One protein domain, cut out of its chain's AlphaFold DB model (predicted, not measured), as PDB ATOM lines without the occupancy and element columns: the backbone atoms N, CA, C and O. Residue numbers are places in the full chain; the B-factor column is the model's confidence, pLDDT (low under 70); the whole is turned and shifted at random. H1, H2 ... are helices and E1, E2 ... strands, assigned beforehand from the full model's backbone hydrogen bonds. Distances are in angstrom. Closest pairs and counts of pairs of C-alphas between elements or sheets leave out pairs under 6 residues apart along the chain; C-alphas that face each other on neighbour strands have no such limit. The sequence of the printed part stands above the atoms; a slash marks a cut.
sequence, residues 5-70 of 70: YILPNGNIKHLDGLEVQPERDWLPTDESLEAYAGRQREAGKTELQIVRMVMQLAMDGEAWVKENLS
ATOM      1  N   TYR A   5     130.866 213.792 227.406       92.25
ATOM      2  CA  TYR A   5     131.270 214.989 226.667       92.25
ATOM      3  C   TYR A   5     132.753 215.313 226.880       92.25
ATOM      4  O   TYR A   5     133.334 214.986 227.915       92.25
ATOM      5  N   ILE A   6     133.358 215.970 225.886       92.94
ATOM      6  CA  ILE A   6     134.765 216.395 225.909       92.94
ATOM      7  C   ILE A   6     134.865 217.768 226.569       92.94
ATOM      8  O   ILE A   6     134.118 218.693 226.235       92.94
ATOM      9  N   LEU A   7     135.807 217.910 227.491       93.31
ATOM     10  CA  LEU A   7     136.131 219.161 228.156       93.31
ATOM     11  C   LEU A   7     137.206 219.949 227.385       93.31
ATOM     12  O   LEU A   7     137.998 219.362 226.648       93.31
ATOM     13  N   PRO A   8     137.314 221.279 227.582       94.31
ATOM     14  CA  PRO A   8     138.333 222.096 226.911       94.31
ATOM     15  C   PRO A   8     139.784 221.679 227.194       94.31
ATOM     16  O   PRO A   8     140.672 222.005 226.414       94.31
ATOM     17  N   ASN A   9     140.030 220.980 228.306       91.50
ATOM     18  CA  ASN A   9     141.340 220.439 228.676       91.50
ATOM     19  C   ASN A   9     141.665 219.097 227.985       91.50
ATOM     20  O   ASN A   9     142.754 218.579 228.195       91.50
ATOM     21  N   GLY A  10     140.753 218.549 227.174       91.00
ATOM     22  CA  GLY A  10     140.907 217.252 226.508       91.00
ATOM     23  C   GLY A  10     140.388 216.058 227.314       91.00
ATOM     24  O   GLY A  10     140.258 214.971 226.752       91.00
ATOM     25  N   ASN A  11     140.024 216.256 228.585       94.19
ATOM     26  CA  ASN A  11     139.424 215.211 229.409       94.19
ATOM     27  C   ASN A  11     137.999 214.906 228.957       94.19
ATOM     28  O   ASN A  11     137.349 215.690 228.258       94.19
ATOM     29  N   ILE A  12     137.485 213.770 229.412       93.00
ATOM     30  CA  ILE A  12     136.143 213.311 229.070       93.00
ATOM     31  C   ILE A  12     135.361 213.112 230.348       93.00
ATOM     32  O   ILE A  12     135.836 212.485 231.293       93.00
ATOM     33  N   LYS A  13     134.154 213.661 230.386       94.31
ATOM     34  CA  LYS A  13     133.349 213.703 231.598       94.31
ATOM     35  C   LYS A  13     132.015 213.011 231.398       94.31
ATOM     36  O   LYS A  13     131.316 213.277 230.422       94.31
ATOM     37  N   HIS A  14     131.678 212.142 232.344       94.50
ATOM     38  CA  HIS A  14     130.366 211.521 232.442       94.50
ATOM     39  C   HIS A  14     129.368 212.475 233.113       94.50
ATOM     40  O   HIS A  14     129.751 213.303 233.949       94.50
ATOM     41  N   LEU A  15     128.074 212.322 232.828       93.38
ATOM     42  CA  LEU A  15     127.005 213.058 233.519       93.38
ATOM     43  C   LEU A  15     126.986 212.810 235.034       93.38
ATOM     44  O   LEU A  15     126.659 213.720 235.795       93.38
ATOM     45  N   ASP A  16     127.438 211.637 235.486       89.12
ATOM     46  CA  ASP A  16     127.603 211.348 236.920       89.12
ATOM     47  C   ASP A  16     128.780 212.096 237.561       89.12
ATOM     48  O   ASP A  16     129.029 211.952 238.759       89.12
ATOM     49  N   GLY A  17     129.519 212.892 236.786       89.31
ATOM     50  CA  GLY A  17     130.579 213.776 237.251       89.31
ATOM     51  C   GLY A  17     131.967 213.145 237.322       89.31
ATOM     52  O   GLY A  17     132.898 213.858 237.686       89.31
ATOM     53  N   LEU A  18     132.118 211.862 236.973       92.81
ATOM     54  CA  LEU A  18     133.429 211.228 236.820       92.81
ATOM     55  C   LEU A  18     134.123 211.796 235.576       92.81
ATOM     56  O   LEU A  18     133.522 211.845 234.503       92.81
ATOM     57  N   GLU A  19     135.370 212.227 235.720       94.94
ATOM     58  CA  GLU A  19     136.170 212.818 234.649       94.94
ATOM     59  C   GLU A  19     137.411 211.961 234.420       94.94
ATOM     60  O   GLU A  19     138.203 211.787 235.341       94.94
ATOM     61  N   VAL A  20     137.573 211.430 233.208       92.50
ATOM     62  CA  VAL A  20     138.675 210.551 232.802       92.50
ATOM     63  C   VAL A  20     139.662 211.267 231.888       92.50
ATOM     64  O   VAL A  20     139.294 212.174 231.139       92.50
ATOM     65  N   GLN A  21     140.920 210.838 231.970       92.50
ATOM     66  CA  GLN A  21     142.075 211.402 231.271       92.50
ATOM     67  C   GLN A  21     142.548 210.416 230.191       92.50
ATOM     68  O   GLN A  21     143.255 209.457 230.525       92.50
ATOM     69  N   PRO A  22     142.168 210.583 228.909       89.00
ATOM     70  CA  PRO A  22     142.600 209.690 227.828       89.00
ATOM     71  C   PRO A  22     144.122 209.524 227.746       89.00
ATOM     72  O   PRO A  22     144.628 208.441 227.468       89.00
ATOM     73  N   GLU A  23     144.864 210.587 228.046       90.00
ATOM     74  CA  GLU A  23     146.323 210.632 228.056       90.00
ATOM     75  C   GLU A  23     146.967 209.911 229.250       90.00
ATOM     76  O   GLU A  23     148.183 209.713 229.269       90.00
ATOM     77  N   ARG A  24     146.167 209.503 230.243       88.75
ATOM     78  CA  ARG A  24     146.605 208.746 231.426       88.75
ATOM     79  C   ARG A  24     145.856 207.422 231.525       88.75
ATOM     80  O   ARG A  24     145.299 207.103 232.571       88.75
ATOM     81  N   ASP A  25     145.811 206.685 230.418       87.25
ATOM     82  CA  ASP A  25     145.159 205.374 230.315       87.25
ATOM     83  C   ASP A  25     143.691 205.390 230.772       87.25
ATOM     84  O   ASP A  25     143.203 204.434 231.374       87.25
ATOM     85  N   TRP A  26     142.980 206.491 230.502       88.06
ATOM     86  CA  TRP A  26     141.566 206.670 230.859       88.06
ATOM     87  C   TRP A  26     141.297 206.658 232.367       88.06
ATOM     88  O   TRP A  26     140.162 206.465 232.808       88.06
ATOM     89  N   LEU A  27     142.328 206.900 233.181       89.12
ATOM     90  CA  LEU A  27     142.172 207.007 234.623       89.12
ATOM     91  C   LEU A  27     141.379 208.268 234.995       89.12
ATOM     92  O   LEU A  27     141.593 209.339 234.406       89.12
ATOM     93  N   PRO A  28     140.493 208.180 236.001       92.50
ATOM     94  CA  PRO A  28     139.792 209.347 236.497       92.50
ATOM     95  C   PRO A  28     140.758 210.349 237.138       92.50
ATOM     96  O   PRO A  28     141.821 209.978 237.640       92.50
ATOM     97  N   THR A  29     140.389 211.629 237.139       93.75
ATOM     98  CA  THR A  29     141.085 212.634 237.951       93.75
ATOM     99  C   THR A  29     140.840 212.361 239.434       93.75
ATOM    100  O   THR A  29     139.744 211.944 239.811       93.75
ATOM    101  N   ASP A  30     141.828 212.643 240.286       94.31
ATOM    102  CA  ASP A  30     141.710 212.417 241.734       94.31
ATOM    103  C   ASP A  30     140.502 213.164 242.328       94.31
ATOM    104  O   ASP A  30     139.746 212.610 243.125       94.31
ATOM    105  N   GLU A  31     140.273 214.405 241.887       94.44
ATOM    106  CA  GLU A  31     139.153 215.234 242.343       94.44
ATOM    107  C   GLU A  31     137.792 214.644 241.944       94.44
ATOM    108  O   GLU A  31     136.892 214.525 242.780       94.44
ATOM    109  N   SER A  32     137.629 214.248 240.675       94.62
ATOM    110  CA  SER A  32     136.357 213.683 240.213       94.62
ATOM    111  C   SER A  32     136.095 212.305 240.815       94.62
ATOM    112  O   SER A  32     134.945 211.993 241.138       94.62
ATOM    113  N   LEU A  33     137.153 211.512 241.021       95.62
ATOM    114  CA  LEU A  33     137.083 210.217 241.678       95.62
ATOM    115  C   LEU A  33     136.613 210.364 243.123       95.62
ATOM    116  O   LEU A  33     135.671 209.677 243.513       95.62
ATOM    117  N   GLU A  34     137.215 211.269 243.897       96.19
ATOM    118  CA  GLU A  34     136.826 211.479 245.295       96.19
ATOM    119  C   GLU A  34     135.387 211.998 245.392       96.19
ATOM    120  O   GLU A  34     134.588 211.478 246.172       96.19
ATOM    121  N   ALA A  35     135.006 212.958 244.542       95.88
ATOM    122  CA  ALA A  35     133.643 213.480 244.519       95.88
ATOM    123  C   ALA A  35     132.613 212.398 244.145       95.88
ATOM    124  O   ALA A  35     131.540 212.318 244.751       95.88
ATOM    125  N   TYR A  36     132.920 211.566 243.145       96.00
ATOM    126  CA  TYR A  36     132.069 210.447 242.743       96.00
ATOM    127  C   TYR A  36     131.970 209.399 243.856       96.00
ATOM    128  O   TYR A  36     130.864 209.035 244.254       96.00
ATOM    129  N   ALA A  37     133.106 208.960 244.404       96.50
ATOM    130  CA  ALA A  37     133.162 207.983 245.485       96.50
ATOM    131  C   ALA A  37     132.402 208.472 246.726       96.50
ATOM    132  O   ALA A  37     131.628 207.704 247.294       96.50
ATOM    133  N   GLY A  38     132.534 209.750 247.092       97.19
ATOM    134  CA  GLY A  38     131.774 210.379 248.174       97.19
ATOM    135  C   GLY A  38     130.262 210.215 248.007       97.19
ATOM    136  O   GLY A  38     129.606 209.669 248.893       97.19
ATOM    137  N   ARG A  39     129.716 210.562 246.831       96.62
ATOM    138  CA  ARG A  39     128.279 210.378 246.535       96.62
ATOM    139  C   ARG A  39     127.843 208.916 246.612       96.62
ATOM    140  O   ARG A  39     126.754 208.612 247.093       96.62
ATOM    141  N   GLN A  40     128.682 207.990 246.148       97.50
ATOM    142  CA  GLN A  40     128.359 206.564 246.205       97.50
ATOM    143  C   GLN A  40     128.407 206.014 247.639       97.50
ATOM    144  O   GLN A  40     127.562 205.193 248.002       97.50
ATOM    145  N   ARG A  41     129.342 206.485 248.474       97.88
ATOM    146  CA  ARG A  41     129.388 206.157 249.909       97.88
ATOM    147  C   ARG A  41     128.137 206.657 250.623       97.88
ATOM    148  O   ARG A  41     127.523 205.894 251.366       97.88
ATOM    149  N   GLU A  42     127.715 207.892 250.353       97.38
ATOM    150  CA  GLU A  42     126.458 208.455 250.873       97.38
ATOM    151  C   GLU A  42     125.234 207.641 250.426       97.38
ATOM    152  O   GLU A  42     124.292 207.455 251.195       97.38
ATOM    153  N   ALA A  43     125.281 207.067 249.220       96.25
ATOM    154  CA  ALA A  43     124.279 206.131 248.708       96.25
ATOM    155  C   ALA A  43     124.407 204.692 249.265       96.25
ATOM    156  O   ALA A  43     123.716 203.782 248.795       96.25
ATOM    157  N   GLY A  44     125.286 204.458 250.246       97.81
ATOM    158  CA  GLY A  44     125.462 203.174 250.927       97.81
ATOM    159  C   GLY A  44     126.239 202.120 250.134       97.81
ATOM    160  O   GLY A  44     126.140 200.930 250.444       97.81
ATOM    161  N   LYS A  45     126.988 202.513 249.095       97.81
ATOM    162  CA  LYS A  45     127.834 201.587 248.329       97.81
ATOM    163  C   LYS A  45     129.108 201.248 249.101       97.81
ATOM    164  O   LYS A  45     129.692 202.098 249.767       97.81
ATOM    165  N   THR A  46     129.564 200.004 248.980       98.00
ATOM    166  CA  THR A  46     130.862 199.580 249.527       98.00
ATOM    167  C   THR A  46     132.008 200.029 248.625       98.00
ATOM    168  O   THR A  46     131.824 200.160 247.415       98.00
ATOM    169  N   GLU A  47     133.222 200.166 249.166       97.00
ATOM    170  CA  GLU A  47     134.405 200.520 248.360       97.00
ATOM    171  C   GLU A  47     134.609 199.563 247.173       97.00
ATOM    172  O   GLU A  47     134.911 199.998 246.066       97.00
ATOM    173  N   LEU A  48     134.352 198.261 247.352       97.56
ATOM    174  CA  LEU A  48     134.444 197.292 246.255       97.56
ATOM    175  C   LEU A  48     133.422 197.567 245.140       97.56
ATOM    176  O   LEU A  48     133.733 197.394 243.962       97.56
ATOM    177  N   GLN A  49     132.199 197.974 245.491       97.44
ATOM    178  CA  GLN A  49     131.187 198.361 244.504       97.44
ATOM    179  C   GLN A  49     131.595 199.644 243.782       97.44
ATOM    180  O   GLN A  49     131.495 199.701 242.560       97.44
ATOM    181  N   ILE A  50     132.100 200.630 244.522       97.00
ATOM    182  CA  ILE A  50     132.549 201.916 243.977       97.00
ATOM    183  C   ILE A  50     133.673 201.698 242.966       97.00
ATOM    184  O   ILE A  50     133.563 202.161 241.834       97.00
ATOM    185  N   VAL A  51     134.698 200.921 243.325       95.12
ATOM    186  CA  VAL A  51     135.818 200.598 242.426       95.12
ATOM    187  C   VAL A  51     135.323 199.931 241.141       95.12
ATOM    188  O   VAL A  51     135.726 200.331 240.052       95.12
ATOM    189  N   ARG A  52     134.405 198.960 241.240       96.00
ATOM    190  CA  ARG A  52     133.816 198.312 240.055       96.00
ATOM    191  C   ARG A  52     133.061 199.299 239.168       96.00
ATOM    192  O   ARG A  52     133.194 199.232 237.952       96.00
ATOM    193  N   MET A  53     132.289 200.206 239.764       94.88
ATOM    194  CA  MET A  53     131.540 201.226 239.023       94.88
ATOM    195  C   MET A  53     132.476 202.220 238.324       94.88
ATOM    196  O   MET A  53     132.243 202.555 237.171       94.88
ATOM    197  N   VAL A  54     133.552 202.647 238.991       94.19
ATOM    198  CA  VAL A  54     134.568 203.535 238.402       94.19
ATOM    199  C   VAL A  54     135.262 202.864 237.219       94.19
ATOM    200  O   VAL A  54     135.381 203.472 236.160       94.19
ATOM    201  N   MET A  55     135.679 201.601 237.368       91.50
ATOM    202  CA  MET A  55     136.294 200.841 236.274       91.50
ATOM    203  C   MET A  55     135.340 200.677 235.087       91.50
ATOM    204  O   MET A  55     135.766 200.825 233.946       91.50
ATOM    205  N   GLN A  56     134.058 200.407 235.349       92.88
ATOM    206  CA  GLN A  56     133.053 200.310 234.290       92.88
ATOM    207  C   GLN A  56     132.907 201.632 233.537       92.88
ATOM    208  O   GLN A  56     132.990 201.638 232.315       92.88
ATOM    209  N   LEU A  57     132.782 202.750 234.258       90.94
ATOM    210  CA  LEU A  57     132.676 204.071 233.639       90.94
ATOM    211  C   LEU A  57     133.913 204.412 232.799       90.94
ATOM    212  O   LEU A  57     133.768 204.944 231.706       90.94
ATOM    213  N   ALA A  58     135.124 204.079 233.255       88.38
ATOM    214  CA  ALA A  58     136.333 204.306 232.462       88.38
ATOM    215  C   ALA A  58     136.312 203.534 231.125       88.38
ATOM    216  O   ALA A  58     136.615 204.110 230.080       88.38
ATOM    217  N   MET A  59     135.891 202.263 231.144       89.81
ATOM    218  CA  MET A  59     135.744 201.452 229.927       89.81
ATOM    219  C   MET A  59     134.642 201.988 229.002       89.81
ATOM    220  O   MET A  59     134.833 202.044 227.787       89.81
ATOM    221  N   ASP A  60     133.508 202.405 229.568       90.38
ATOM    222  CA  ASP A  60     132.395 202.978 228.807       90.38
ATOM    223  C   ASP A  60     132.814 204.294 228.127       90.38
ATOM    224  O   ASP A  60     132.461 204.536 226.972       90.38
ATOM    225  N   GLY A  61     133.623 205.114 228.805       87.81
ATOM    226  CA  GLY A  61     134.193 206.341 228.247       87.81
ATOM    227  C   GLY A  61     135.158 206.079 227.088       87.81
ATOM    228  O   GLY A  61     135.085 206.760 226.062       87.81
ATOM    229  N   GLU A  62     136.023 205.065 227.201       89.50
ATOM    230  CA  GLU A  62     136.911 204.653 226.103       89.50
ATOM    231  C   GLU A  62     136.108 204.172 224.882       89.50
ATOM    232  O   GLU A  62     136.396 204.564 223.745       89.50
ATOM    233  N   ALA A  63     135.088 203.334 225.103       90.31
ATOM    234  CA  ALA A  63     134.210 202.852 224.039       90.31
ATOM    235  C   ALA A  63     133.485 204.014 223.348       90.31
ATOM    236  O   ALA A  63     133.501 204.111 222.120       90.31
ATOM    237  N   TRP A  64     132.942 204.945 224.135       90.69
ATOM    238  CA  TRP A  64     132.268 206.129 223.619       90.69
ATOM    239  C   TRP A  64     133.170 206.960 222.698       90.69
ATOM    240  O   TRP A  64     132.742 207.345 221.608       90.69
ATOM    241  N   VAL A  65     134.433 207.191 223.080       87.81
ATOM    242  CA  VAL A  65     135.388 207.908 222.219       87.81
ATOM    243  C   VAL A  65     135.615 207.194 220.905       87.81
ATOM    244  O   VAL A  65     135.564 207.836 219.855       87.81
ATOM    245  N   LYS A  66     135.849 205.878 220.948       88.25
ATOM    246  CA  LYS A  66     136.063 205.087 219.732       88.25
ATOM    247  C   LYS A  66     134.876 205.186 218.781       88.25
ATOM    248  O   LYS A  66     135.082 205.193 217.575       88.25
ATOM    249  N   GLU A  67     133.658 205.283 219.304       90.31
ATOM    250  CA  GLU A  67     132.437 205.376 218.499       90.31
ATOM    251  C   GLU A  67     132.136 206.790 217.978       90.31
ATOM    252  O   GLU A  67     131.498 206.923 216.936       90.31
ATOM    253  N   ASN A  68     132.561 207.841 218.689       84.50
ATOM    254  CA  ASN A  68     132.116 209.216 218.418       84.50
ATOM    255  C   ASN A  68     133.208 210.134 217.854       84.50
ATOM    256  O   ASN A  68     132.875 211.186 217.308       84.50
ATOM    257  N   LEU A  69     134.487 209.781 218.009       80.62
ATOM    258  CA  LEU A  69     135.631 210.617 217.618       80.62
ATOM    259  C   LEU A  69     136.578 209.923 216.626       80.62
ATOM    260  O   LEU A  69     137.699 210.399 216.434       80.62
ATOM    261  N   SER A  70     136.146 208.807 216.028       59.72
ATOM    262  CA  SER A  70     136.878 208.086 214.976       59.72
ATOM    263  C   SER A  70     136.562 208.571 213.563       59.72
ATOM    264  O   SER A  70     135.438 209.060 213.313       59.72
TER     265      SER A  70
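Overview. This is residues 5 to 70 of the 70 residues of an uncharacterized protein of Eoetvoesia caeni (UniProt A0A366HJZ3). A small hairpin of two short strands, E1 and E2, packs on residues 54 to 65 of one long helix, H2, and the shorter helix H1 meets residues 47 to 54 of the same helix at a steep slant. H2 makes the longest axis, with the hairpin and H1 following one another along its length, and short pairings of residues 5 to 6 and 27 to 28 add to the hairpin. The printed part has 66 residues, with two named strands followed by two named helices, in the order E1, E2, H1, H2; the sheet has the order E1 - E2 and is antiparallel. The class is mostly helix. The whole is compact, with a radius of gyration of the C-alphas of 11.8 A, and its outline is elongated, spanning 38 by 20 by 19 A.

Arrangement. Strands E1, residues 12 to 14, and E2, residues 19 to 21, form a hairpin, with 153 degrees between their directions. N 12 and O 20 are 3.0 A apart and N 20 and O 12 are 2.8 A apart, both within hydrogen-bond range. Residues 5 to 6 pair with residues 12 to 13 of E1, and residues 27 to 28 with residues 20 to 21 of E2, both antiparallel. The closest C-alphas of E1 and H2, residues 47 to 68, are those of Ile 12 and Gly 61, 7.3 A apart. Those of E2 and H2 are Val 20 and Ala 58, 6.7 A apart. The closest C-alphas of E2 and H1, residues 30 to 42, are those of Glu 19 and Ser 32, 5.6 A apart. E1 and H1 are apart. H1 and H2 touch, H2 with residues 47 to 54 alone; their closest C-alphas are those of Ala 37 and Ile 50, 6.3 A apart. Their lines stand at a steep tilt of 53 degrees, and they run opposite ways. In H1 and H2 every O i to N i+4 pair is within hydrogen-bond range.

Along the chain. E1 begins at C-alpha 12, (136.143, 213.311, 229.070), and E2 runs from Glu 19 to Gln 21; each measures 6.9 A from first to last C-alpha. H1 begins at C-alpha 30, (141.710, 212.417, 241.734), and measures 18.2 A. H2, the longest helix with 22 residues, measures 31.3 A and ends at C-alpha 68, (132.116, 209.216, 218.418).

Size, cuts and confidence. The two C-alphas farthest apart are those of Gly 44 and Ser 70, at 38.0 A. The printed part has no cut and ends at residue 70, the chain's last residue. The links from E1 to E2 and from H1 to H2 are tight, and that from E2 to H1, eight residues, is short. The mean pLDDT of the printed part is 92.4; residue 70 is under 70.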